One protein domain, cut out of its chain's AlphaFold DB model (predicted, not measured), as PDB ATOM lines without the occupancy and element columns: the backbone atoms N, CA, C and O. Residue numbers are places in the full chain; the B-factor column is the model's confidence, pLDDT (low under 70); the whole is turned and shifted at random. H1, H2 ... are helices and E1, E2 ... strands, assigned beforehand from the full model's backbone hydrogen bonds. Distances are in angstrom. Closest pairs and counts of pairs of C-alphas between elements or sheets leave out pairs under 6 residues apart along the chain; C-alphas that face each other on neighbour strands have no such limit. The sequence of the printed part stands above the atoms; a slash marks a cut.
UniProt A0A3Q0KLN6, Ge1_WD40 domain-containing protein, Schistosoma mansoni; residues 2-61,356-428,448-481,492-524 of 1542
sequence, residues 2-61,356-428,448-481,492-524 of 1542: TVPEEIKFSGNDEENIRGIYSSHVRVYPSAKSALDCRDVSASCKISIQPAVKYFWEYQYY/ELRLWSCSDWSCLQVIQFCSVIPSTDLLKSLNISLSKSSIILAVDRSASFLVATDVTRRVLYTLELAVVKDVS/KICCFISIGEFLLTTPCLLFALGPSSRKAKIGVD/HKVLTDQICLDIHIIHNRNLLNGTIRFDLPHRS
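What this domain is: This is residues 2 to 61, 356 to 428, 448 to 481 and 492 to 524 of the 1542 residues of the protein "Ge1_WD40 domain-containing protein" of Schistosoma mansoni (UniProt A0A3Q0KLN6). Three sheets are stacked face to face, with the five-stranded sheet E2 E10 E9 E8 E7 in the middle. The sheet E1 E3 E6 E5 covers one of its faces with strands nearly aligned, and the sheet E4 E13 E12 E11 covers the other with strands crossed; the short helix H1 sits off one end of the stack. The printed part has 200 residues, in the order E1 to E6, H1, E7 to E13; the middle sheet and the E4 sheet are antiparallel, the E1 sheet mixed. The class is mostly strand. The whole is compact, with a radius of gyration of the C-alphas of 17.5 A and spans of 55 by 42 by 28 A.

Where its parts are: E1 is residues 5 to 8, beginning at C-alpha 5 (75.398, 103.903, 78.802). E2 is residues 17 to 19, E3 24 to 28 and E4 46 to 53, 19.5 A long. E5 is residues 356 to 361 and E6 367 to 373. H1 is residues 380 to 385, with C-alpha 380 at (70.583, 115.362, 105.489). E7 is residues 395 to 399, E8 405 to 410, E9 415 to 425, 33.2 A, and E10 448 to 459, 33.9 A. E11 is residues 466 to 478, 35.3 A, E12 494 to 506, 35.9 A, and E13 510 to 521, 33.7 A, ending at C-alpha 521 (71.139, 117.983, 65.477).

How they stand to each other: The sheet E2 E10 E9 E8 E7 is twisted; E7 E8 E9 form a meander, each strand the antiparallel neighbour of the one before. N 420 and O 454 of E9 and E10 are 2.9 A apart, within hydrogen-bond range. Toward the sheet E1 E3 E6 E5 the best planes are 10 degrees apart, and the closest C-alphas of E6 and E10, Gln 369 and Cys 451, are 6.8 A apart. There E1 and E3 are parallel, with N 7 and O 26 at 2.8 A. Toward the sheet E4 E13 E12 E11 the strands stand at 56 degrees; the closest C-alphas of E7 and E11, Ile 396 and Leu 466, are 7.0 A apart. E12 and E13 are a hairpin, with N 497 and O 520 at 2.8 A. E11 bends by 58 degrees at residue 470, and E13 by 50 degrees at residue 513. H1, with every O i to N i+4 pair within hydrogen-bond range, is not on any of the three sheets.

The domain as a whole: The two C-alphas farthest apart, of Asp 381 and His 492, are 56.3 A apart. Residues 62 to 355, 429 to 447 and 482 to 491 are not printed; the C-alpha gaps are 20.6 A, 10.9 A and 12.6 A. The link E3 to E4 is long, with 17 residues. Mean pLDDT of the printed part is 87.1; 27 residues are under 70, among them 58 to 61 and 385 to 392.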
ATOM      1  N   THR A   2      74.025  93.764  78.812       57.90
ATOM      2  CA  THR A   2      74.460  95.041  78.234       57.90
ATOM      3  C   THR A   2      75.071  95.922  79.325       57.90
ATOM      4  O   THR A   2      74.589  95.952  80.459       57.90
ATOM      5  N   VAL A   3      76.171  96.604  79.005       78.39
ATOM      6  CA  VAL A   3      76.771  97.606  79.898       78.39
ATOM      7  C   VAL A   3      75.910  98.876  79.824       78.39
ATOM      8  O   VAL A   3      75.540  99.256  78.713       78.39
ATOM      9  N   PRO A   4      75.566  99.527  80.953       89.03
ATOM     10  CA  PRO A   4      74.815 100.780  80.932       89.03
ATOM     11  C   PRO A   4      75.572 101.879  80.178       89.03
ATOM     12  O   PRO A   4      76.777 102.048  80.367       89.03
ATOM     13  N   GLU A   5      74.860 102.675  79.390       95.37
ATOM     14  CA  GLU A   5      75.398 103.903  78.802       95.37
ATOM     15  C   GLU A   5      75.543 104.973  79.895       95.37
ATOM     16  O   GLU A   5      74.546 105.420  80.464       95.37
ATOM     17  N   GLU A   6      76.772 105.386  80.218       96.17
ATOM     18  CA  GLU A   6      77.025 106.410  81.240       96.17
ATOM     19  C   GLU A   6      77.167 107.808  80.624       96.17
ATOM     20  O   GLU A   6      78.229 108.197  80.136       96.17
ATOM     21  N   ILE A   7      76.096 108.597  80.703       96.80
ATOM     22  CA  ILE A   7      76.061 109.996  80.278       96.80
ATOM     23  C   ILE A   7      76.526 110.875  81.442       96.80
ATOM     24  O   ILE A   7      75.855 110.964  82.467       96.80
ATOM     25  N   LYS A   8      77.679 111.533  81.285       95.52
ATOM     26  CA  LYS A   8      78.281 112.432  82.285       95.52
ATOM     27  C   LYS A   8      78.295 113.868  81.762       95.52
ATOM     28  O   LYS A   8      78.860 114.135  80.700       95.52
ATOM     29  N   PHE A   9      77.674 114.784  82.504       95.53
ATOM     30  CA  PHE A   9      77.627 116.204  82.152       95.53
ATOM     31  C   PHE A   9      78.719 117.017  82.855       95.53
ATOM     32  O   PHE A   9      79.004 116.832  84.036       95.53
ATOM     33  N   SER A  10      79.313 117.965  82.127       92.05
ATOM     34  CA  SER A  10      80.305 118.912  82.655       92.05
ATOM     35  C   SER A  10      79.671 120.178  83.244       92.05
ATOM     36  O   SER A  10      80.285 120.858  84.068       92.05
ATOM     37  N   GLY A  11      78.424 120.502  82.882       89.78
ATOM     38  CA  GLY A  11      77.808 121.788  83.220       89.78
ATOM     39  C   GLY A  11      78.442 122.933  82.423       89.78
ATOM     40  O   GLY A  11      78.850 123.952  82.991       89.78
ATOM     41  N   ASN A  12      78.597 122.718  81.115       89.83
ATOM     42  CA  ASN A  12      78.988 123.710  80.118       89.83
ATOM     43  C   ASN A  12      77.934 123.734  79.001       89.83
ATOM     44  O   ASN A  12      77.533 122.677  78.521       89.83
ATOM     45  N   ASP A  13      77.519 124.921  78.561       90.02
ATOM     46  CA  ASP A  13      76.433 125.108  77.587       90.02
ATOM     47  C   ASP A  13      76.784 124.728  76.139       90.02
ATOM     48  O   ASP A  13      75.889 124.663  75.296       90.02
ATOM     49  N   GLU A  14      78.059 124.468  75.850       87.43
ATOM     50  CA  GLU A  14      78.521 123.969  74.545       87.43
ATOM     51  C   GLU A  14      78.551 122.429  74.472       87.43
ATOM     52  O   GLU A  14      78.570 121.853  73.390       87.43
ATOM     53  N   GLU A  15      78.495 121.746  75.621       87.23
ATOM     54  CA  GLU A  15      78.420 120.278  75.733       87.23
ATOM     55  C   GLU A  15      77.208 119.825  76.565       87.23
ATOM     56  O   GLU A  15      77.182 118.728  77.130       87.23
ATOM     57  N   ASN A  16      76.187 120.680  76.658       92.67
ATOM     58  CA  ASN A  16      75.012 120.417  77.480       92.67
ATOM     59  C   ASN A  16      74.086 119.341  76.904       92.67
ATOM     60  O   ASN A  16      73.265 118.835  77.655       92.67
ATOM     61  N   ILE A  17      74.214 118.961  75.629       94.95
ATOM     62  CA  ILE A  17      73.381 117.949  74.963       94.95
ATOM     63  C   ILE A  17      74.213 116.712  74.610       94.95
ATOM     64  O   ILE A  17      75.307 116.809  74.052       94.95
ATOM     65  N   ARG A  18      73.661 115.529  74.895       95.62
ATOM     66  CA  ARG A  18      74.228 114.218  74.553       95.62
ATOM     67  C   ARG A  18      73.185 113.363  73.829       95.62
ATOM     68  O   ARG A  18      71.992 113.456  74.115       95.62
ATOM     69  N   GLY A  19      73.633 112.534  72.887       94.67
ATOM     70  CA  GLY A  19      72.797 111.474  72.314       94.67
ATOM     71  C   GLY A  19      72.491 110.383  73.344       94.67
ATOM     72  O   GLY A  19      73.140 110.319  74.385       94.67
ATOM     73  N   ILE A  20      71.497 109.550  73.045       96.14
ATOM     74  CA  ILE A  20      71.223 108.300  73.761       96.14
ATOM     75  C   ILE A  20      71.275 107.170  72.734       96.14
ATOM     76  O   ILE A  20      70.637 107.264  71.681       96.14
ATOM     77  N   TYR A  21      72.025 106.116  73.043       94.24
ATOM     78  CA  TYR A  21      72.295 104.999  72.138       94.24
ATOM     79  C   TYR A  21      72.012 103.623  72.757       94.24
ATOM     80  O   TYR A  21      72.074 102.623  72.040       94.24
ATOM     81  N   SER A  22      71.663 103.543  74.046       94.48
ATOM     82  CA  SER A  22      71.314 102.299  74.743       94.48
ATOM     83  C   SER A  22      69.883 102.258  75.291       94.48
ATOM     84  O   SER A  22      69.212 103.272  75.509       94.48
ATOM     85  N   SER A  23      69.417 101.034  75.550       94.17
ATOM     86  CA  SER A  23      68.176 100.743  76.270       94.17
ATOM     87  C   SER A  23      68.317 100.876  77.794       94.17
ATOM     88  O   SER A  23      67.303 100.930  78.488       94.17
ATOM     89  N   HIS A  24      69.537 100.981  78.337       96.13
ATOM     90  CA  HIS A  24      69.769 101.248  79.759       96.13
ATOM     91  C   HIS A  24      70.823 102.346  79.948       96.13
ATOM     92  O   HIS A  24      71.996 102.163  79.625       96.13
ATOM     93  N   VAL A  25      70.391 103.489  80.484       97.10
ATOM     94  CA  VAL A  25      71.171 104.731  80.560       97.10
ATOM     95  C   VAL A  25      71.324 105.177  82.012       97.10
ATOM     96  O   VAL A  25      70.353 105.188  82.771       97.10
ATOM     97  N   ARG A  26      72.529 105.609  82.387       97.18
ATOM     98  CA  ARG A  26      72.834 106.277  83.657       97.18
ATOM     99  C   ARG A  26      73.241 107.718  83.407       97.18
ATOM    100  O   ARG A  26      74.235 107.976  82.736       97.18
ATOM    101  N   VAL A  27      72.483 108.649  83.968       97.12
ATOM    102  CA  VAL A  27      72.699 110.092  83.841       97.12
ATOM    103  C   VAL A  27      73.373 110.604  85.109       97.12
ATOM    104  O   VAL A  27      72.773 110.598  86.184       97.12
ATOM    105  N   TYR A  28      74.615 111.056  84.980       96.23
ATOM    106  CA  TYR A  28      75.396 111.660  86.053       96.23
ATOM    107  C   TYR A  28      75.358 113.193  85.920       96.23
ATOM    108  O   TYR A  28      75.837 113.724  84.911       96.23
ATOM    109  N   PRO A  29      74.799 113.909  86.913       94.18
ATOM    110  CA  PRO A  29      74.676 115.365  86.888       94.18
ATOM    111  C   PRO A  29      76.040 116.055  87.011       94.18
ATOM    112  O   PRO A  29      76.918 115.555  87.719       94.18
ATOM    113  N   SER A  30      76.202 117.251  86.432       93.75
ATOM    114  CA  SER A  30      77.409 118.060  86.675       93.75
ATOM    115  C   SER A  30      77.586 118.392  88.158       93.75
ATOM    116  O   SER A  30      76.621 118.723  88.852       93.75
ATOM    117  N   ALA A  31      78.832 118.419  88.640       91.98
ATOM    118  CA  ALA A  31      79.166 118.896  89.984       91.98
ATOM    119  C   ALA A  31      78.646 120.325  90.259       91.98
ATOM    120  O   ALA A  31      78.206 120.610  91.371       91.98
ATOM    121  N   LYS A  32      78.582 121.198  89.239       93.01
ATOM    122  CA  LYS A  32      78.069 122.581  89.362       93.01
ATOM    123  C   LYS A  32      76.589 122.653  89.770       93.01
ATOM    124  O   LYS A  32      76.149 123.629  90.385       93.01
ATOM    125  N   SER A  33      75.820 121.606  89.455       93.47
ATOM    126  CA  SER A  33      74.408 121.484  89.838       93.47
ATOM    127  C   SER A  33      74.195 121.206  91.332       93.47
ATOM    128  O   SER A  33      73.075 121.377  91.817       93.47
ATOM    129  N   ALA A  34      75.221 120.751  92.059       91.52
ATOM    130  CA  ALA A  34      75.102 120.387  93.468       91.52
ATOM    131  C   ALA A  34      74.850 121.630  94.342       91.52
ATOM    132  O   ALA A  34      75.392 122.702  94.080       91.52
ATOM    133  N   LEU A  35      73.996 121.510  95.362       88.26
ATOM    134  CA  LEU A  35      73.498 122.651  96.153       88.26
ATOM    135  C   LEU A  35      74.607 123.390  96.921       88.26
ATOM    136  O   LEU A  35      74.537 124.604  97.103       88.26
ATOM    137  N   ASP A  36      75.619 122.641  97.335       84.99
ATOM    138  CA  ASP A  36      76.830 123.028  98.056       84.99
ATOM    139  C   ASP A  36      77.945 123.588  97.154       84.99
ATOM    140  O   ASP A  36      78.848 124.270  97.645       84.99
ATOM    141  N   CYS A  37      77.880 123.371  95.834       87.89
ATOM    142  CA  CYS A  37      78.846 123.947  94.901       87.89
ATOM    143  C   CYS A  37      78.757 125.486  94.902       87.89
ATOM    144  O   CYS A  37      77.666 126.050  94.756       87.89
ATOM    145  N   ARG A  38      79.911 126.155  95.041       84.47
ATOM    146  CA  ARG A  38      80.035 127.623  95.122       84.47
ATOM    147  C   ARG A  38      79.949 128.325  93.760       84.47
ATOM    148  O   ARG A  38      79.494 129.464  93.703       84.47
ATOM    149  N   ASP A  39      80.316 127.643  92.674       84.59
ATOM    150  CA  ASP A  39      80.362 128.208  91.318       84.59
ATOM    151  C   ASP A  39      78.979 128.184  90.646       84.59
ATOM    152  O   ASP A  39      78.708 127.439  89.700       84.59
ATOM    153  N   VAL A  40      78.064 129.004  91.171       81.99
ATOM    154  CA  VAL A  40      76.656 129.050  90.747       81.99
ATOM    155  C   VAL A  40      76.485 129.814  89.428       81.99
ATOM    156  O   VAL A  40      76.102 130.983  89.406       81.99
ATOM    157  N   SER A  41      76.737 129.138  88.307       85.95
ATOM    158  CA  SER A  41      76.388 129.621  86.963       85.95
ATOM    159  C   SER A  41      75.100 128.975  86.454       85.95
ATOM    160  O   SER A  41      74.949 127.757  86.525       85.95
ATOM    161  N   ALA A  42      74.189 129.783  85.909       90.63
ATOM    162  CA  ALA A  42      73.029 129.293  85.170       90.63
ATOM    163  C   ALA A  42      73.321 129.206  83.668       90.63
ATOM    164  O   ALA A  42      74.173 129.928  83.151       90.63
ATOM    165  N   SER A  43      72.575 128.343  82.985       93.98
ATOM    166  CA  SER A  43      72.663 128.151  81.542       93.98
ATOM    167  C   SER A  43      72.254 129.410  80.768       93.98
ATOM    168  O   SER A  43      71.149 129.923  80.950       93.98
ATOM    169  N   CYS A  44      73.094 129.861  79.833       92.60
ATOM    170  CA  CYS A  44      72.786 130.960  78.911       92.60
ATOM    171  C   CYS A  44      71.654 130.614  77.925       92.60
ATOM    172  O   CYS A  44      71.044 131.507  77.335       92.60
ATOM    173  N   LYS A  45      71.343 129.318  77.775       93.68
ATOM    174  CA  LYS A  45      70.217 128.813  76.983       93.68
ATOM    175  C   LYS A  45      68.861 129.032  77.690       93.68
ATOM    176  O   LYS A  45      67.819 128.868  77.056       93.68
ATOM    177  N   ILE A  46      68.845 129.420  78.973       93.63
ATOM    178  CA  ILE A  46      67.634 129.767  79.736       93.63
ATOM    179  C   ILE A  46      67.501 131.291  79.861       93.63
ATOM    180  O   ILE A  46      68.382 131.977  80.370       93.63
ATOM    181  N   SER A  47      66.341 131.825  79.472       94.10
ATOM    182  CA  SER A  47      65.956 133.220  79.702       94.10
ATOM    183  C   SER A  47      64.750 133.266  80.641       94.10
ATOM    184  O   SER A  47      63.709 132.701  80.319       94.10
ATOM    185  N   ILE A  48      64.892 133.910  81.803       91.29
ATOM    186  CA  ILE A  48      63.904 133.924  82.898       91.29
ATOM    187  C   ILE A  48      63.712 135.333  83.468       91.29
ATOM    188  O   ILE A  48      64.667 136.095  83.605       91.29
ATOM    189  N   GLN A  49      62.474 135.661  83.840       91.12
ATOM    190  CA  GLN A  49      62.066 136.935  84.435       91.12
ATOM    191  C   GLN A  49      61.170 136.691  85.666       91.12
ATOM    192  O   GLN A  49      60.259 135.859  85.592       91.12
ATOM    193  N   PRO A  50      61.375 137.391  86.800       90.93
ATOM    194  CA  PRO A  50      60.481 137.295  87.954       90.93
ATOM    195  C   PRO A  50      59.073 137.812  87.642       90.93
ATOM    196  O   PRO A  50      58.902 138.964  87.257       90.93
ATOM    197  N   ALA A  51      58.064 136.962  87.846       91.37
ATOM    198  CA  ALA A  51      56.652 137.286  87.638       91.37
ATOM    199  C   ALA A  51      55.901 137.538  88.960       91.37
ATOM    200  O   ALA A  51      54.997 138.371  89.010       91.37
ATOM    201  N   VAL A  52      56.260 136.824  90.037       92.40
ATOM    202  CA  VAL A  52      55.675 136.994  91.384       92.40
ATOM    203  C   VAL A  52      56.733 136.705  92.445       92.40
ATOM    204  O   VAL A  52      57.415 135.688  92.361       92.40
ATOM    205  N   LYS A  53      56.819 137.543  93.482       91.56
ATOM    206  CA  LYS A  53      57.638 137.313  94.681       91.56
ATOM    207  C   LYS A  53      56.749 136.796  95.819       91.56
ATOM    208  O   LYS A  53      55.785 137.457  96.193       91.56
ATOM    209  N   TYR A  54      57.044 135.612  96.350       90.00
ATOM    210  CA  TYR A  54      56.301 134.954  97.439       90.00
ATOM    211  C   TYR A  54      57.153 133.792  97.995       90.00
ATOM    212  O   TYR A  54      58.061 133.329  97.313       90.00
ATOM    213  N   PHE A  55      56.920 133.337  99.232       87.22
ATOM    214  CA  PHE A  55      57.748 132.297  99.863       87.22
ATOM    215  C   PHE A  55      57.127 130.894  99.746       87.22
ATOM    216  O   PHE A  55      56.133 130.581 100.406       87.22
ATOM    217  N   TRP A  56      57.731 130.045  98.911       84.48
ATOM    218  CA  TRP A  56      57.356 128.642  98.717       84.48
ATOM    219  C   TRP A  56      58.247 127.722  99.569       84.48
ATOM    220  O   TRP A  56      59.459 127.650  99.368       84.48
ATOM    221  N   GLU A  57      57.646 126.990 100.511       72.73
ATOM    222  CA  GLU A  57      58.334 126.010 101.367       72.73
ATOM    223  C   GLU A  57      58.254 124.592 100.790       72.73
ATOM    224  O   GLU A  57      57.160 124.030 100.711       72.73
ATOM    225  N   TYR A  58      59.406 123.991 100.470       67.66
ATOM    226  CA  TYR A  58      59.547 122.643  99.891       67.66
ATOM    227  C   TYR A  58      58.607 121.582 100.492       67.66
ATOM    228  O   TYR A  58      57.999 120.819  99.746       67.66
ATOM    229  N   GLN A  59      58.449 121.546 101.823       58.18
ATOM    230  CA  GLN A  59      57.666 120.522 102.531       58.18
ATOM    231  C   GLN A  59      56.218 120.343 102.034       58.18
ATOM    232  O   GLN A  59      55.682 119.237 102.146       58.18
ATOM    233  N   TYR A  60      55.599 121.383 101.459       51.16
ATOM    234  CA  TYR A  60      54.202 121.361 101.008       51.16
ATOM    235  C   TYR A  60      54.007 121.077  99.509       51.16
ATOM    236  O   TYR A  60      52.886 120.787  99.100       51.16
ATOM    237  N   TYR A  61      55.059 121.120  98.683       59.49
ATOM    238  CA  TYR A  61      54.935 121.006  97.221       59.49
ATOM    239  C   TYR A  61      55.231 119.580  96.742       59.49
ATOM    240  O   TYR A  61      56.226 119.300  96.087       59.49
ATOM    241  N   GLU A 356      64.666 106.408  88.975       95.16
ATOM    242  CA  GLU A 356      64.615 105.380  87.926       95.16
ATOM    243  C   GLU A 356      63.333 105.574  87.104       95.16
ATOM    244  O   GLU A 356      62.229 105.426  87.632       95.16
ATOM    245  N   LEU A 357      63.472 105.903  85.817       97.78
ATOM    246  CA  LEU A 357      62.372 106.011  84.855       97.78
ATOM    247  C   LEU A 357      62.395 104.823  83.888       97.78
ATOM    248  O   LEU A 357      63.466 104.397  83.452       97.78
ATOM    249  N   ARG A 358      61.219 104.306  83.522       97.90
ATOM    250  CA  ARG A 358      61.055 103.221  82.540       97.90
ATOM    251  C   ARG A 358      60.017 103.586  81.489       97.90
ATOM    252  O   ARG A 358      58.915 104.014  81.827       97.90
ATOM    253  N   LEU A 359      60.378 103.389  80.226       97.59
ATOM    254  CA  LEU A 359      59.509 103.529  79.062       97.59
ATOM    255  C   LEU A 359      58.978 102.151  78.656       97.59
ATOM    256  O   LEU A 359      59.765 101.228  78.444       97.59
ATOM    257  N   TRP A 360      57.663 102.026  78.508       95.88
ATOM    258  CA  TRP A 360      56.971 100.774  78.201       95.88
ATOM    259  C   TRP A 360      56.168 100.871  76.905       95.88
ATOM    260  O   TRP A 360      55.575 101.911  76.618       95.88
ATOM    261  N   SER A 361      56.088  99.768  76.160       92.23
ATOM    262  CA  SER A 361      55.071  99.553  75.122       92.23
ATOM    263  C   SER A 361      53.797  99.019  75.776       92.23
ATOM    264  O   SER A 361      53.834  97.988  76.440       92.23
ATOM    265  N   CYS A 362      52.653  99.665  75.561       90.84
ATOM    266  CA  CYS A 362      51.367  99.181  76.086       90.84
ATOM    267  C   CYS A 362      50.776  98.023  75.258       90.84
ATOM    268  O   CYS A 362      49.797  97.408  75.672       90.84
ATOM    269  N   SER A 363      51.363  97.716  74.092       86.64
ATOM    270  CA  SER A 363      50.894  96.640  73.200       86.64
ATOM    271  C   SER A 363      51.300  95.236  73.665       86.64
ATOM    272  O   SER A 363      50.611  94.260  73.374       86.64
ATOM    273  N   ASP A 364      52.414  95.140  74.392       88.70
ATOM    274  CA  ASP A 364      53.025  93.892  74.865       88.70
ATOM    275  C   ASP A 364      53.585  94.004  76.302       88.70
ATOM    276  O   ASP A 364      54.132  93.038  76.828       88.70
ATOM    277  N   TRP A 365      53.433  95.168  76.950       91.37
ATOM    278  CA  TRP A 365      53.966  95.511  78.280       91.37
ATOM    279  C   TRP A 365      55.478  95.278  78.427       91.37
ATOM    280  O   TRP A 365      55.989  95.073  79.531       91.37
ATOM    281  N   SER A 366      56.214  95.360  77.314       92.43
ATOM    282  CA  SER A 366      57.674  95.299  77.298       92.43
ATOM    283  C   SER A 366      58.305  96.623  77.750       92.43
ATOM    284  O   SER A 366      57.835  97.710  77.405       92.43
ATOM    285  N   CYS A 367      59.390  96.536  78.526       94.81
ATOM    286  CA  CYS A 367      60.209  97.690  78.897       94.81
ATOM    287  C   CYS A 367      61.176  98.000  77.746       94.81
ATOM    288  O   CYS A 367      62.085  97.220  77.469       94.81
ATOM    289  N   LEU A 368      60.977  99.135  77.077       94.35
ATOM    290  CA  LEU A 368      61.758  99.561  75.914       94.35
ATOM    291  C   LEU A 368      63.082 100.216  76.325       94.35
ATOM    292  O   LEU A 368      64.112  99.979  75.695       94.35
ATOM    293  N   GLN A 369      63.051 101.042  77.377       96.08
ATOM    294  CA  GLN A 369      64.202 101.832  77.817       96.08
ATOM    295  C   GLN A 369      64.133 102.162  79.316       96.08
ATOM    296  O   GLN A 369      63.048 102.373  79.861       96.08
ATOM    297  N   VAL A 370      65.291 102.232  79.975       97.19
ATOM    298  CA  VAL A 370      65.453 102.569  81.399       97.19
ATOM    299  C   VAL A 370      66.450 103.717  81.538       97.19
ATOM    300  O   VAL A 370      67.568 103.613  81.036       97.19
ATOM    301  N   ILE A 371      66.078 104.780  82.250       97.62
ATOM    302  CA  ILE A 371      66.924 105.959  82.490       97.62
ATOM    303  C   ILE A 371      67.057 106.172  83.999       97.62
ATOM    304  O   ILE A 371      66.056 106.351  84.691       97.62
ATOM    305  N   GLN A 372      68.290 106.142  84.509       96.58
ATOM    306  CA  GLN A 372      68.590 106.253  85.936       96.58
ATOM    307  C   GLN A 372      69.418 107.511  86.238       96.58
ATOM    308  O   GLN A 372      70.523 107.672  85.726       96.58
ATOM    309  N   PHE A 373      68.908 108.398  87.093       95.45
ATOM    310  CA  PHE A 373      69.586 109.630  87.506       95.45
ATOM    311  C   PHE A 373      70.523 109.362  88.692       95.45
ATOM    312  O   PHE A 373      70.123 109.358  89.859       95.45
ATOM    313  N   CYS A 374      71.800 109.148  88.384       92.57
ATOM    314  CA  CYS A 374      72.866 108.768  89.311       92.57
ATOM    315  C   CYS A 374      73.429 109.974  90.086       92.57
ATOM    316  O   CYS A 374      74.617 110.287  90.045       92.57
ATOM    317  N   SER A 375      72.546 110.661  90.811       83.06
ATOM    318  CA  SER A 375      72.870 111.768  91.713       83.06
ATOM    319  C   SER A 375      73.170 111.255  93.128       83.06
ATOM    320  O   SER A 375      72.324 110.593  93.732       83.06
ATOM    321  N   VAL A 376      74.312 111.633  93.713       70.55
ATOM    322  CA  VAL A 376      74.485 111.551  95.176       70.55
ATOM    323  C   VAL A 376      73.447 112.469  95.827       70.55
ATOM    324  O   VAL A 376      73.340 113.641  95.458       70.55
ATOM    325  N   ILE A 377      72.671 111.925  96.769       69.69
ATOM    326  CA  ILE A 377      71.692 112.684  97.553       69.69
ATOM    327  C   ILE A 377      72.458 113.564  98.560       69.69
ATOM    328  O   ILE A 377      73.329 113.031  99.251       69.69
ATOM    329  N   PRO A 378      72.169 114.878  98.666       66.06
ATOM    330  CA  PRO A 378      72.888 115.769  99.576       66.06
ATOM    331  C   PRO A 378      72.782 115.359 101.051       66.06
ATOM    332  O   PRO A 378      71.861 114.641 101.448       66.06
ATOM    333  N   SER A 379      73.709 115.854 101.879       68.46
ATOM    334  CA  SER A 379      73.701 115.561 103.314       68.46
ATOM    335  C   SER A 379      72.383 115.991 103.961       68.46
ATOM    336  O   SER A 379      71.760 116.995 103.604       68.46
ATOM    337  N   THR A 380      71.933 115.212 104.938       70.27
ATOM    338  CA  THR A 380      70.583 115.362 105.489       70.27
ATOM    339  C   THR A 380      70.391 116.660 106.264       70.27
ATOM    340  O   THR A 380      69.260 117.104 106.414       70.27
ATOM    341  N   ASP A 381      71.467 117.307 106.705       69.51
ATOM    342  CA  ASP A 381      71.428 118.618 107.357       69.51
ATOM    343  C   ASP A 381      71.410 119.779 106.348       69.51
ATOM    344  O   ASP A 381      70.769 120.803 106.599       69.51
ATOM    345  N   LEU A 382      71.979 119.596 105.149       70.19
ATOM    346  CA  LEU A 382      71.765 120.522 104.033       70.19
ATOM    347  C   LEU A 382      70.309 120.452 103.540       70.19
ATOM    348  O   LEU A 382      69.686 121.480 103.293       70.19
ATOM    349  N   LEU A 383      69.730 119.250 103.480       68.93
ATOM    350  CA  LEU A 383      68.319 119.071 103.128       68.93
ATOM    351  C   LEU A 383      67.382 119.661 104.197       68.93
ATOM    352  O   LEU A 383      66.466 120.399 103.842       68.93
ATOM    353  N   LYS A 384      67.655 119.442 105.496       71.46
ATOM    354  CA  LYS A 384      66.926 120.098 106.603       71.46
ATOM    355  C   LYS A 384      67.023 121.623 106.542       71.46
ATOM    356  O   LYS A 384      65.997 122.280 106.653       71.46
ATOM    357  N   SER A 385      68.213 122.200 106.340       67.10
ATOM    358  CA  SER A 385      68.375 123.668 106.301       67.10
ATOM    359  C   SER A 385      67.683 124.330 105.098       67.10
ATOM    360  O   SER A 385      67.374 125.520 105.138       67.10
ATOM    361  N   LEU A 386      67.365 123.547 104.064       64.53
ATOM    362  CA  LEU A 386      66.545 123.941 102.918       64.53
ATOM    363  C   LEU A 386      65.065 123.502 103.036       64.53
ATOM    364  O   LEU A 386      64.292 123.759 102.117       64.53
ATOM    365  N   ASN A 387      64.645 122.883 104.148       64.14
ATOM    366  CA  ASN A 387      63.313 122.295 104.387       64.14
ATOM    367  C   ASN A 387      62.879 121.204 103.377       64.14
ATOM    368  O   ASN A 387      61.684 120.986 103.157       64.14
ATOM    369  N   ILE A 388      63.834 120.497 102.766       61.54
ATOM    370  CA  ILE A 388      63.597 119.434 101.777       61.54
ATOM    371  C   ILE A 388      63.375 118.091 102.489       61.54
ATOM    372  O   ILE A 388      64.286 117.571 103.134       61.54
ATOM    373  N   SER A 389      62.192 117.487 102.321       59.08
ATOM    374  CA  SER A 389      61.948 116.091 102.720       59.08
ATOM    375  C   SER A 389      62.129 115.140 101.539       59.08
ATOM    376  O   SER A 389      61.505 115.321 100.495       59.08
ATOM    377  N   LEU A 390      62.919 114.081 101.735       53.85
ATOM    378  CA  LEU A 390      63.113 113.000 100.760       53.85
ATOM    379  C   LEU A 390      61.956 111.986 100.717       53.85
ATOM    380  O   LEU A 390      61.969 111.101  99.869       53.85
ATOM    381  N   SER A 391      60.938 112.100 101.579       51.61
ATOM    382  CA  SER A 391      59.771 111.192 101.604       51.61
ATOM    383  C   SER A 391      58.798 111.371 100.420       51.61
ATOM    384  O   SER A 391      57.632 110.985 100.497       51.61
ATOM    385  N   LYS A 392      59.247 112.046  99.358       67.31
ATOM    386  CA  LYS A 392      58.470 112.617  98.249       67.31
ATOM    387  C   LYS A 392      59.285 112.466  96.956       67.31
ATOM    388  O   LYS A 392      60.430 112.004  96.997       67.31
ATOM    389  N   SER A 393      58.727 112.824  95.797       73.22
ATOM    390  CA  SER A 393      59.525 112.780  94.565       73.22
ATOM    391  C   SER A 393      60.654 113.810  94.605       73.22
ATOM    392  O   SER A 393      60.437 114.956  94.986       73.22
ATOM    393  N   SER A 394      61.851 113.401  94.187       81.78
ATOM    394  CA  SER A 394      63.013 114.283  94.055       81.78
ATOM    395  C   SER A 394      63.127 114.830  92.640       81.78
ATOM    396  O   SER A 394      63.567 115.960  92.459       81.78
ATOM    397  N   ILE A 395      62.678 114.050  91.649       91.04
ATOM    398  CA  ILE A 395      62.618 114.473  90.255       91.04
ATOM    399  C   ILE A 395      61.165 114.752  89.865       91.04
ATOM    400  O   ILE A 395      60.262 113.928  90.048       91.04
ATOM    401  N   ILE A 396      60.934 115.951  89.345       92.05
ATOM    402  CA  ILE A 396      59.622 116.440  88.918       92.05
ATOM    403  C   ILE A 396      59.609 116.455  87.396       92.05
ATOM    404  O   ILE A 396      60.582 116.886  86.778       92.05
ATOM    405  N   LEU A 397      58.528 115.947  86.807       94.44
ATOM    406  CA  LEU A 397      58.419 115.639  85.384       94.44
ATOM    407  C   LEU A 397      57.224 116.359  84.754       94.44
ATOM    408  O   LEU A 397      56.153 116.418  85.355       94.44
ATOM    409  N   ALA A 398      57.380 116.809  83.511       94.07
ATOM    410  CA  ALA A 398      56.265 117.149  82.632       94.07
ATOM    411  C   ALA A 398      56.634 116.847  81.174       94.07
ATOM    412  O   ALA A 398      57.773 117.052  80.760       94.07
ATOM    413  N   VAL A 399      55.665 116.374  80.394       93.98
ATOM    414  CA  VAL A 399      55.814 116.126  78.952       93.98
ATOM    415  C   VAL A 399      55.172 117.285  78.189       93.98
ATOM    416  O   VAL A 399      54.140 117.814  78.610       93.98
ATOM    417  N   ASP A 400      55.791 117.725  77.094       92.62
ATOM    418  CA  ASP A 400      55.225 118.766  76.233       92.62
ATOM    419  C   ASP A 400      54.005 118.246  75.442       92.62
ATOM    420  O   ASP A 400      53.879 117.049  75.194       92.62
ATOM    421  N   ARG A 401      53.104 119.129  74.987       88.38
ATOM    422  CA  ARG A 401      51.850 118.701  74.324       88.38
ATOM    423  C   ARG A 401      52.056 117.907  73.025       88.38
ATOM    424  O   ARG A 401      51.151 117.185  72.618       88.38
ATOM    425  N   SER A 402      53.213 118.016  72.370       87.47
ATOM    426  CA  SER A 402      53.539 117.206  71.187       87.47
ATOM    427  C   SER A 402      54.055 115.797  71.516       87.47
ATOM    428  O   SER A 402      54.245 115.004  70.596       87.47
ATOM    429  N   ALA A 403      54.308 115.494  72.794       89.94
ATOM    430  CA  ALA A 403      55.057 114.322  73.249       89.94
ATOM    431  C   ALA A 403      56.436 114.167  72.566       89.94
ATOM    432  O   ALA A 403      56.923 113.054  72.393       89.94
ATOM    433  N   SER A 404      57.088 115.278  72.197       91.22
ATOM    434  CA  SER A 404      58.463 115.281  71.666       91.22
ATOM    435  C   SER A 404      59.513 115.460  72.761       91.22
ATOM    436  O   SER A 404      60.679 115.130  72.549       91.22
ATOM    437  N   PHE A 405      59.132 116.016  73.916       94.98
ATOM    438  CA  PHE A 405      60.045 116.331  75.010       94.98
ATOM    439  C   PHE A 405      59.478 115.954  76.378       94.98
ATOM    440  O   PHE A 405      58.416 116.428  76.780       94.98
ATOM    441  N   LEU A 406      60.254 115.173  77.133       96.98
ATOM    442  CA  LEU A 406      60.123 115.067  78.585       96.98
ATOM    443  C   LEU A 406      61.051 116.105  79.222       96.98
ATOM    444  O   LEU A 406      62.264 116.061  79.024       96.98
ATOM    445  N   VAL A 407      60.494 117.019  80.008       96.80
ATOM    446  CA  VAL A 407      61.256 117.941  80.854       96.80
ATOM    447  C   VAL A 407      61.286 117.384  82.272       96.80
ATOM    448  O   VAL A 407      60.264 116.923  82.787       96.80
ATOM    449  N   ALA A 408      62.455 117.424  82.906       95.80
ATOM    450  CA  ALA A 408      62.673 116.946  84.265       95.80
ATOM    451  C   ALA A 408      63.494 117.952  85.085       95.80
ATOM    452  O   ALA A 408      64.277 118.719  84.535       95.80
ATOM    453  N   THR A 409      63.367 117.947  86.409       93.77
ATOM    454  CA  THR A 409      64.226 118.736  87.311       93.77
ATOM    455  C   THR A 409      64.403 118.008  88.637       93.77
ATOM    456  O   THR A 409      63.446 117.408  89.122       93.77
ATOM    457  N   ASP A 410      65.614 118.021  89.200       91.57
ATOM    458  CA  ASP A 410      65.924 117.419  90.504       91.57
ATOM    459  C   ASP A 410      65.919 118.515  91.580       91.57
ATOM    460  O   ASP A 410      66.795 119.380  91.581       91.57
ATOM    461  N   VAL A 411      64.961 118.471  92.513       87.50
ATOM    462  CA  VAL A 411      64.819 119.457  93.607       87.50
ATOM    463  C   VAL A 411      66.012 119.450  94.568       87.50
ATOM    464  O   VAL A 411      66.218 120.404  95.316       87.50
ATOM    465  N   THR A 412      66.813 118.379  94.556       87.08
ATOM    466  CA  THR A 412      68.057 118.261  95.328       87.08
ATOM    467  C   THR A 412      69.266 118.858  94.599       87.08
ATOM    468  O   THR A 412      70.397 118.693  95.057       87.08
ATOM    469  N   ARG A 413      69.048 119.555  93.470       91.20
ATOM    470  CA  ARG A 413      70.062 120.188  92.611       91.20
ATOM    471  C   ARG A 413      69.546 121.489  91.983       91.20
ATOM    472  O   ARG A 413      68.378 121.848  92.077       91.20
ATOM    473  N   ARG A 414      70.434 122.223  91.314       92.82
ATOM    474  CA  ARG A 414      70.120 123.420  90.517       92.82
ATOM    475  C   ARG A 414      70.147 123.084  89.023       92.82
ATOM    476  O   ARG A 414      71.021 123.554  88.298       92.82
ATOM    477  N   VAL A 415      69.241 122.214  88.576       94.43
ATOM    478  CA  VAL A 415      69.300 121.641  87.220       94.43
ATOM    479  C   VAL A 415      67.929 121.362  86.618       94.43
ATOM    480  O   VAL A 415      66.997 120.970  87.319       94.43
ATOM    481  N   LEU A 416      67.829 121.518  85.303       95.71
ATOM    482  CA  LEU A 416      66.711 121.080  84.479       95.71
ATOM    483  C   LEU A 416      67.249 120.211  83.335       95.71
ATOM    484  O   LEU A 416      68.242 120.562  82.704       95.71
ATOM    485  N   TYR A 417      66.577 119.099  83.054       97.41
ATOM    486  CA  TYR A 417      66.866 118.214  81.931       97.41
ATOM    487  C   TYR A 417      65.769 118.290  80.869       97.41
ATOM    488  O   TYR A 417      64.588 118.409  81.201       97.41
ATOM    489  N   THR A 418      66.141 118.151  79.597       97.25
ATOM    490  CA  THR A 418      65.189 117.921  78.495       97.25
ATOM    491  C   THR A 418      65.579 116.657  77.744       97.25
ATOM    492  O   THR A 418      66.703 116.571  77.257       97.25
ATOM    493  N   LEU A 419      64.671 115.694  77.618       97.80
ATOM    494  CA  LEU A 419      64.892 114.451  76.886       97.80
ATOM    495  C   LEU A 419      64.041 114.455  75.615       97.80
ATOM    496  O   LEU A 419      62.823 114.604  75.694       97.80
ATOM    497  N   GLU A 420      64.674 114.290  74.453       96.51
ATOM    498  CA  GLU A 420      63.992 114.189  73.158       96.51
ATOM    499  C   GLU A 420      63.422 112.779  72.982       96.51
ATOM    500  O   GLU A 420      64.180 111.806  72.905       96.51
ATOM    501  N   LEU A 421      62.097 112.683  72.886       94.39
ATOM    502  CA  LEU A 421      61.379 111.472  72.518       94.39
ATOM    503  C   LEU A 421      61.245 111.407  70.991       94.39
ATOM    504  O   LEU A 421      60.824 112.369  70.348       94.39
ATOM    505  N   ALA A 422      61.581 110.263  70.403       92.70
ATOM    506  CA  ALA A 422      61.350 109.986  68.993       92.70
ATOM    507  C   ALA A 422      60.355 108.836  68.845       92.70
ATOM    508  O   ALA A 422      60.573 107.748  69.375       92.70
ATOM    509  N   VAL A 423      59.287 109.085  68.082       88.70
ATOM    510  CA  VAL A 423      58.304 108.081  67.659       88.70
ATOM    511  C   VAL A 423      58.381 107.963  66.141       88.70
ATOM    512  O   VAL A 423      58.242 108.970  65.450       88.70
ATOM    513  N   VAL A 424      58.600 106.756  65.615       85.33
ATOM    514  CA  VAL A 424      58.696 106.495  64.165       85.33
ATOM    515  C   VAL A 424      57.860 105.266  63.797       85.33
ATOM    516  O   VAL A 424      57.620 104.400  64.640       85.33
ATOM    517  N   LYS A 425      57.371 105.186  62.555       79.18
ATOM    518  CA  LYS A 425      56.684 103.996  62.022       79.18
ATOM    519  C   LYS A 425      57.700 102.903  61.683       79.18
ATOM    520  O   LYS A 425      58.675 103.177  60.993       79.18
ATOM    521  N   ASP A 426      57.449 101.675  62.121       69.54
ATOM    522  CA  ASP A 426      58.188 100.499  61.665       69.54
ATOM    523  C   ASP A 426      57.705 100.104  60.262       69.54
ATOM    524  O   ASP A 426      56.521  99.837  60.051       69.54
ATOM    525  N   VAL A 427      58.634 100.091  59.307       64.01
ATOM    526  CA  VAL A 427      58.389  99.773  57.888       64.01
ATOM    527  C   VAL A 427      58.873  98.350  57.546       64.01
ATOM    528  O   VAL A 427      58.759  97.899  56.410       64.01
ATOM    529  N   SER A 428      59.424  97.603  58.513       56.31
ATOM    530  CA  SER A 428      60.097  96.319  58.248       56.31
ATOM    531  C   SER A 428      59.176  95.195  57.746       56.31
ATOM    532  O   SER A 428      59.648  94.293  57.056       56.31
ATOM    533  N   LYS A 448      54.215 101.473  65.430       76.97
ATOM    534  CA  LYS A 448      55.184 102.536  65.715       76.97
ATOM    535  C   LYS A 448      56.159 102.033  66.777       76.97
ATOM    536  O   LYS A 448      55.886 101.038  67.449       76.97
ATOM    537  N   ILE A 449      57.290 102.714  66.913       84.81
ATOM    538  CA  ILE A 449      58.304 102.447  67.933       84.81
ATOM    539  C   ILE A 449      58.713 103.779  68.571       84.81
ATOM    540  O   ILE A 449      58.738 104.801  67.883       84.81
ATOM    541  N   CYS A 450      59.005 103.771  69.873       90.26
ATOM    542  CA  CYS A 450      59.301 104.956  70.676       90.26
ATOM    543  C   CYS A 450      60.527 104.744  71.579       90.26
ATOM    544  O   CYS A 450      60.581 103.749  72.304       90.26
ATOM    545  N   CYS A 451      61.481 105.684  71.566       95.34
ATOM    546  CA  CYS A 451      62.598 105.776  72.523       95.34
ATOM    547  C   CYS A 451      62.976 107.245  72.785       95.34
ATOM    548  O   CYS A 451      62.711 108.120  71.960       95.34
ATOM    549  N   PHE A 452      63.672 107.510  73.891       97.04
ATOM    550  CA  PHE A 452      64.453 108.737  74.064       97.04
ATOM    551  C   PHE A 452      65.782 108.624  73.300       97.04
ATOM    552  O   PHE A 452      66.470 107.608  73.412       97.04
ATOM    553  N   ILE A 453      66.137 109.666  72.536       96.15
ATOM    554  CA  ILE A 453      67.297 109.673  71.614       96.15
ATOM    555  C   ILE A 453      68.326 110.786  71.880       96.15
ATOM    556  O   ILE A 453      69.409 110.793  71.289       96.15
ATOM    557  N   SER A 454      68.014 111.741  72.759       96.22
ATOM    558  CA  SER A 454      69.001 112.660  73.345       96.22
ATOM    559  C   SER A 454      68.517 113.238  74.669       96.22
ATOM    560  O   SER A 454      67.316 113.260  74.937       96.22
ATOM    561  N   ILE A 455      69.458 113.723  75.476       97.54
ATOM    562  CA  ILE A 455      69.227 114.406  76.751       97.54
ATOM    563  C   ILE A 455      70.104 115.662  76.844       97.54
ATOM    564  O   ILE A 455      71.283 115.627  76.491       97.54
ATOM    565  N   GLY A 456      69.526 116.763  77.323       96.47
ATOM    566  CA  GLY A 456      70.219 118.017  77.628       96.47
ATOM    567  C   GLY A 456      70.214 118.348  79.124       96.47
ATOM    568  O   GLY A 456      69.200 118.095  79.769       96.47
ATOM    569  N   GLU A 457      71.300 118.918  79.662       96.92
ATOM    570  CA  GLU A 457      71.432 119.444  81.035       96.92
ATOM    571  C   GLU A 457      71.551 120.976  81.049       96.92
ATOM    572  O   GLU A 457      72.533 121.536  80.569       96.92
ATOM    573  N   PHE A 458      70.613 121.669  81.691       96.51
ATOM    574  CA  PHE A 458      70.627 123.125  81.827       96.51
ATOM    575  C   PHE A 458      70.714 123.524  83.303       96.51
ATOM    576  O   PHE A 458      69.830 123.212  84.106       96.51
ATOM    577  N   LEU A 459      71.791 124.220  83.675       95.82
ATOM    578  CA  LEU A 459      72.010 124.675  85.049       95.82
ATOM    579  C   LEU A 459      71.112 125.868  85.412       95.82
ATOM    580  O   LEU A 459      70.836 126.740  84.588       95.82
ATOM    581  N   LEU A 460      70.705 125.928  86.678       94.17
ATOM    582  CA  LEU A 460      69.897 126.997  87.269       94.17
ATOM    583  C   LEU A 460      70.700 127.739  88.353       94.17
ATOM    584  O   LEU A 460      71.645 127.199  88.922       94.17
ATOM    585  N   THR A 461      70.290 128.958  88.718       91.22
ATOM    586  CA  THR A 461      70.844 129.639  89.909       91.22
ATOM    587  C   THR A 461      70.235 129.137  91.219       91.22
ATOM    588  O   THR A 461      70.855 129.252  92.274       91.22
ATOM    589  N   THR A 462      69.027 128.567  91.180       89.25
ATOM    590  CA  THR A 462      68.312 128.032  92.350       89.25
ATOM    591  C   THR A 462      67.520 126.767  91.981       89.25
ATOM    592  O   THR A 462      67.178 126.600  90.808       89.25
ATOM    593  N   PRO A 463      67.231 125.852  92.930       89.42
ATOM    594  CA  PRO A 463      66.484 124.624  92.645       89.42
ATOM    595  C   PRO A 463      65.045 124.919  92.225       89.42
ATOM    596  O   PRO A 463      64.360 125.722  92.867       89.42
ATOM    597  N   CYS A 464      64.579 124.281  91.153       90.98
ATOM    598  CA  CYS A 464      63.177 124.326  90.747       90.98
ATOM    599  C   CYS A 464      62.344 123.484  91.726       90.98
ATOM    600  O   CYS A 464      62.650 122.315  91.937       90.98
ATOM    601  N   LEU A 465      61.311 124.074  92.330       88.95
ATOM    602  CA  LEU A 465      60.385 123.375  93.231       88.95
ATOM    603  C   LEU A 465      59.245 122.703  92.474       88.95
ATOM    604  O   LEU A 465      58.777 121.651  92.879       88.95
ATOM    605  N   LEU A 466      58.763 123.365  91.425       91.70
ATOM    606  CA  LEU A 466      57.669 122.959  90.549       91.70
ATOM    607  C   LEU A 466      57.782 123.757  89.252       91.70
ATOM    608  O   LEU A 466      58.251 124.898  89.265       91.70
ATOM    609  N   PHE A 467      57.269 123.212  88.153       94.32
ATOM    610  CA  PHE A 467      57.136 123.959  86.909       94.32
ATOM    611  C   PHE A 467      55.878 123.576  86.126       94.32
ATOM    612  O   PHE A 467      55.320 122.495  86.307       94.32
ATOM    613  N   ALA A 468      55.449 124.473  85.241       94.93
ATOM    614  CA  ALA A 468      54.443 124.213  84.217       94.93
ATOM    615  C   ALA A 468      55.002 124.594  82.840       94.93
ATOM    616  O   ALA A 468      55.627 125.647  82.693       94.93
ATOM    617  N   LEU A 469      54.770 123.746  81.837       94.89
ATOM    618  CA  LEU A 469      55.181 123.994  80.453       94.89
ATOM    619  C   LEU A 469      54.126 124.821  79.706       94.89
ATOM    620  O   LEU A 469      52.921 124.622  79.873       94.89
ATOM    621  N   GLY A 470      54.587 125.748  78.868       92.11
ATOM    622  CA  GLY A 470      53.762 126.494  77.924       92.11
ATOM    623  C   GLY A 470      53.695 125.808  76.553       92.11
ATOM    624  O   GLY A 470      53.648 124.578  76.462       92.11
ATOM    625  N   PRO A 471      53.604 126.574  75.456       89.08
ATOM    626  CA  PRO A 471      53.877 126.078  74.110       89.08
ATOM    627  C   PRO A 471      55.317 125.566  73.941       89.08
ATOM    628  O   PRO A 471      56.266 126.096  74.519       89.08
ATOM    629  N   SER A 472      55.474 124.554  73.092       91.50
ATOM    630  CA  SER A 472      56.751 124.104  72.539       91.50
ATOM    631  C   SER A 472      56.831 124.503  71.062       91.50
ATOM    632  O   SER A 472      55.814 124.608  70.375       91.50
ATOM    633  N   SER A 473      58.038 124.738  70.546       90.89
ATOM    634  CA  SER A 473      58.260 124.895  69.105       90.89
ATOM    635  C   SER A 473      59.611 124.327  68.671       90.89
ATOM    636  O   SER A 473      60.592 124.392  69.410       90.89
ATOM    637  N   ARG A 474      59.639 123.774  67.455       91.48
ATOM    638  CA  ARG A 474      60.818 123.242  66.762       91.48
ATOM    639  C   ARG A 474      60.928 123.954  65.413       91.48
ATOM    640  O   ARG A 474      59.946 124.006  64.676       91.48
ATOM    641  N   LYS A 475      62.092 124.524  65.097       89.49
ATOM    642  CA  LYS A 475      62.356 125.260  63.851       89.49
ATOM    643  C   LYS A 475      63.628 124.741  63.189       89.49
ATOM    644  O   LYS A 475      64.713 124.888  63.744       89.49
ATOM    645  N   ALA A 476      63.492 124.185  61.989       86.15
ATOM    646  CA  ALA A 476      64.624 123.800  61.154       86.15
ATOM    647  C   ALA A 476      65.488 125.029  60.814       86.15
ATOM    648  O   ALA A 476      64.991 126.026  60.287       86.15
ATOM    649  N   LYS A 477      66.786 124.951  61.114       80.85
ATOM    650  CA  LYS A 477      67.782 126.007  60.920       80.85
ATOM    651  C   LYS A 477      68.727 125.592  59.787       80.85
ATOM    652  O   LYS A 477      69.535 124.669  59.918       80.85
ATOM    653  N   ILE A 478      68.580 126.261  58.645       74.58
ATOM    654  CA  ILE A 478      69.447 126.085  57.472       74.58
ATOM    655  C   ILE A 478      70.790 126.764  57.760       74.58
ATOM    656  O   ILE A 478      70.821 127.883  58.275       74.58
ATOM    657  N   GLY A 479      71.896 126.093  57.436       58.15
ATOM    658  CA  GLY A 479      73.230 126.679  57.543       58.15
ATOM    659  C   GLY A 479      73.459 127.728  56.458       58.15
ATOM    660  O   GLY A 479      73.762 127.372  55.324       58.15
ATOM    661  N   VAL A 480      73.332 129.009  56.805       47.93
ATOM    662  CA  VAL A 480      73.719 130.135  55.941       47.93
ATOM    663  C   VAL A 480      74.873 130.867  56.614       47.93
ATOM    664  O   VAL A 480      74.664 131.718  57.475       47.93
ATOM    665  N   ASP A 481      76.093 130.480  56.252       45.80
ATOM    666  CA  ASP A 481      77.325 131.038  56.803       45.80
ATOM    667  C   ASP A 481      77.771 132.260  55.965       45.80
ATOM    668  O   ASP A 481      78.105 132.083  54.790       45.80
ATOM    669  N   HIS A 492      70.351 123.645  50.690       53.56
ATOM    670  CA  HIS A 492      69.120 123.195  51.338       53.56
ATOM    671  C   HIS A 492      69.351 122.256  52.532       53.56
ATOM    672  O   HIS A 492      68.378 121.813  53.148       53.56
ATOM    673  N   LYS A 493      70.603 121.949  52.906       62.10
ATOM    674  CA  LYS A 493      70.871 121.056  54.043       62.10
ATOM    675  C   LYS A 493      70.600 121.758  55.382       62.10
ATOM    676  O   LYS A 493      71.401 122.557  55.865       62.10
ATOM    677  N   VAL A 494      69.462 121.432  56.000       63.89
ATOM    678  CA  VAL A 494      69.174 121.765  57.404       63.89
ATOM    679  C   VAL A 494      70.224 121.089  58.286       63.89
ATOM    680  O   VAL A 494      70.464 119.890  58.149       63.89
ATOM    681  N   LEU A 495      70.857 121.854  59.179       78.47
ATOM    682  CA  LEU A 495      71.903 121.337  60.070       78.47
ATOM    683  C   LEU A 495      71.374 121.062  61.480       78.47
ATOM    684  O   LEU A 495      71.763 120.084  62.116       78.47
ATOM    685  N   THR A 496      70.487 121.925  61.978       88.63
ATOM    686  CA  THR A 496      69.994 121.871  63.360       88.63
ATOM    687  C   THR A 496      68.503 122.181  63.450       88.63
ATOM    688  O   THR A 496      67.955 122.918  62.633       88.63
ATOM    689  N   ASP A 497      67.851 121.621  64.463       90.97
ATOM    690  CA  ASP A 497      66.506 121.975  64.900       90.97
ATOM    691  C   ASP A 497      66.615 122.891  66.123       90.97
ATOM    692  O   ASP A 497      66.971 122.437  67.209       90.97
ATOM    693  N   GLN A 498      66.277 124.172  65.979       93.60
ATOM    694  CA  GLN A 498      66.146 125.063  67.127       93.60
ATOM    695  C   GLN A 498      64.864 124.744  67.895       93.60
ATOM    696  O   GLN A 498      63.761 124.836  67.350       93.60
ATOM    697  N   ILE A 499      65.011 124.412  69.172       95.26
ATOM    698  CA  ILE A 499      63.927 124.150  70.113       95.26
ATOM    699  C   ILE A 499      63.714 125.386  70.986       95.26
ATOM    700  O   ILE A 499      64.669 125.974  71.493       95.26
ATOM    701  N   CYS A 500      62.455 125.771  71.189       95.17
ATOM    702  CA  CYS A 500      62.059 126.743  72.205       95.17
ATOM    703  C   CYS A 500      60.925 126.155  73.048       95.17
ATOM    704  O   CYS A 500      59.881 125.788  72.502       95.17
ATOM    705  N   LEU A 501      61.138 126.067  74.363       95.42
ATOM    706  CA  LEU A 501      60.149 125.619  75.345       95.42
ATOM    707  C   LEU A 501      59.803 126.782  76.281       95.42
ATOM    708  O   LEU A 501      60.685 127.284  76.982       95.42
ATOM    709  N   ASP A 502      58.536 127.189  76.313       94.82
ATOM    710  CA  ASP A 502      58.025 128.113  77.329       94.82
ATOM    711  C   ASP A 502      57.902 127.380  78.673       94.82
ATOM    712  O   ASP A 502      57.389 126.258  78.734       94.82
ATOM    713  N   ILE A 503      58.341 128.008  79.765       95.68
ATOM    714  CA  ILE A 503      58.321 127.401  81.100       95.68
ATOM    715  C   ILE A 503      58.030 128.422  82.202       95.68
ATOM    716  O   ILE A 503      58.536 129.545  82.210       95.68
ATOM    717  N   HIS A 504      57.236 128.000  83.181       95.54
ATOM    718  CA  HIS A 504      56.942 128.757  84.391       95.54
ATOM    719  C   HIS A 504      57.483 127.982  85.582       95.54
ATOM    720  O   HIS A 504      57.078 126.843  85.795       95.54
ATOM    721  N   ILE A 505      58.414 128.579  86.322       94.26
ATOM    722  CA  ILE A 505      59.200 127.912  87.363       94.26
ATOM    723  C   ILE A 505      58.859 128.518  88.719       94.26
ATOM    724  O   ILE A 505      58.910 129.735  88.885       94.26
ATOM    725  N   ILE A 506      58.567 127.680  89.709       92.95
ATOM    726  CA  ILE A 506      58.517 128.080  91.112       92.95
ATOM    727  C   ILE A 506      59.873 127.778  91.752       92.95
ATOM    728  O   ILE A 506      60.329 126.637  91.763       92.95
ATOM    729  N   HIS A 507      60.479 128.800  92.345       89.01
ATOM    730  CA  HIS A 507      61.579 128.685  93.300       89.01
ATOM    731  C   HIS A 507      61.096 129.104  94.696       89.01
ATOM    732  O   HIS A 507      60.032 129.702  94.842       89.01
ATOM    733  N   ASN A 508      61.909 128.880  95.732       83.93
ATOM    734  CA  ASN A 508      61.557 129.191  97.127       83.93
ATOM    735  C   ASN A 508      61.120 130.647  97.405       83.93
ATOM    736  O   ASN A 508      60.489 130.899  98.429       83.93
ATOM    737  N   ARG A 509      61.457 131.611  96.537       87.10
ATOM    738  CA  ARG A 509      61.147 133.044  96.710       87.10
ATOM    739  C   ARG A 509      60.454 133.714  95.519       87.10
ATOM    740  O   ARG A 509      60.005 134.851  95.665       87.10
ATOM    741  N   ASN A 510      60.383 133.061  94.355       92.19
ATOM    742  CA  ASN A 510      59.841 133.663  93.132       92.19
ATOM    743  C   ASN A 510      59.148 132.631  92.230       92.19
ATOM    744  O   ASN A 510      59.681 131.544  92.016       92.19
ATOM    745  N   LEU A 511      58.037 133.038  91.613       94.11
ATOM    746  CA  LEU A 511      57.565 132.496  90.342       94.11
ATOM    747  C   LEU A 511      58.326 133.218  89.227       94.11
ATOM    748  O   LEU A 511      58.277 134.450  89.147       94.11
ATOM    749  N   LEU A 512      59.003 132.468  88.365       93.80
ATOM    750  CA  LEU A 512      59.655 132.971  87.161       93.80
ATOM    751  C   LEU A 512      58.854 132.565  85.922       93.80
ATOM    752  O   LEU A 512      58.376 131.435  85.822       93.80
ATOM    753  N   ASN A 513      58.749 133.478  84.963       93.17
ATOM    754  CA  ASN A 513      58.319 133.194  83.600       93.17
ATOM    755  C   ASN A 513      59.565 133.134  82.705       93.17
ATOM    756  O   ASN A 513      60.453 133.971  82.861       93.17
ATOM    757  N   GLY A 514      59.667 132.170  81.794       91.84
ATOM    758  CA  GLY A 514      60.868 132.017  80.986       91.84
ATOM    759  C   GLY A 514      60.732 131.127  79.759       91.84
ATOM    760  O   GLY A 514      59.685 130.562  79.459       91.84
ATOM    761  N   THR A 515      61.847 131.027  79.043       95.46
ATOM    762  CA  THR A 515      62.005 130.243  77.818       95.46
ATOM    763  C   THR A 515      63.356 129.537  77.825       95.46
ATOM    764  O   THR A 515      64.373 130.135  78.183       95.46
ATOM    765  N   ILE A 516      63.368 128.273  77.412       95.54
ATOM    766  CA  ILE A 516      64.575 127.464  77.210       95.54
ATOM    767  C   ILE A 516      64.796 127.372  75.698       95.54
ATOM    768  O   ILE A 516      63.891 126.924  74.991       95.54
ATOM    769  N   ARG A 517      65.952 127.814  75.192       95.64
ATOM    770  CA  ARG A 517      66.285 127.825  73.756       95.64
ATOM    771  C   ARG A 517      67.605 127.124  73.470       95.64
ATOM    772  O   ARG A 517      68.665 127.628  73.829       95.64
ATOM    773  N   PHE A 518      67.534 125.994  72.778       94.60
ATOM    774  CA  PHE A 518      68.684 125.156  72.440       94.60
ATOM    775  C   PHE A 518      68.547 124.585  71.027       94.60
ATOM    776  O   PHE A 518      67.436 124.384  70.544       94.60
ATOM    777  N   ASP A 519      69.673 124.311  70.373       93.25
ATOM    778  CA  ASP A 519      69.706 123.741  69.026       93.25
ATOM    779  C   ASP A 519      70.069 122.245  69.125       93.25
ATOM    780  O   ASP A 519      71.067 121.884  69.749       93.25
ATOM    781  N   LEU A 520      69.261 121.367  68.525       92.47
ATOM    782  CA  LEU A 520      69.530 119.928  68.385       92.47
ATOM    783  C   LEU A 520      70.098 119.611  66.993       92.47
ATOM    784  O   LEU A 520      69.766 120.319  66.042       92.47
ATOM    785  N   PRO A 521      70.861 118.518  66.809       87.44
ATOM    786  CA  PRO A 521      71.139 117.983  65.477       87.44
ATOM    787  C   PRO A 521      69.826 117.669  64.748       87.44
ATOM    788  O   PRO A 521      68.961 116.981  65.300       87.44
ATOM    789  N   HIS A 522      69.670 118.154  63.514       87.99
ATOM    790  CA  HIS A 522      68.515 117.781  62.700       87.99
ATOM    791  C   HIS A 522      68.605 116.289  62.346       87.99
ATOM    792  O   HIS A 522      69.670 115.815  61.956       87.99
ATOM    793  N   ARG A 523      67.504 115.542  62.503       88.26
ATOM    794  CA  ARG A 523      67.440 114.102  62.197       88.26
ATOM    795  C   ARG A 523      66.151 113.765  61.450       88.26
ATOM    796  O   ARG A 523      65.054 114.012  61.964       88.26
ATOM    797  N   SER A 524      66.298 113.152  60.282       87.76
ATOM    798  CA  SER A 524      65.217 112.557  59.490       87.76
ATOM    799  C   SER A 524      64.533 111.392  60.222       87.76
ATOM    800  O   SER A 524      65.057 110.861  61.204       87.76
TER     801      SER A 524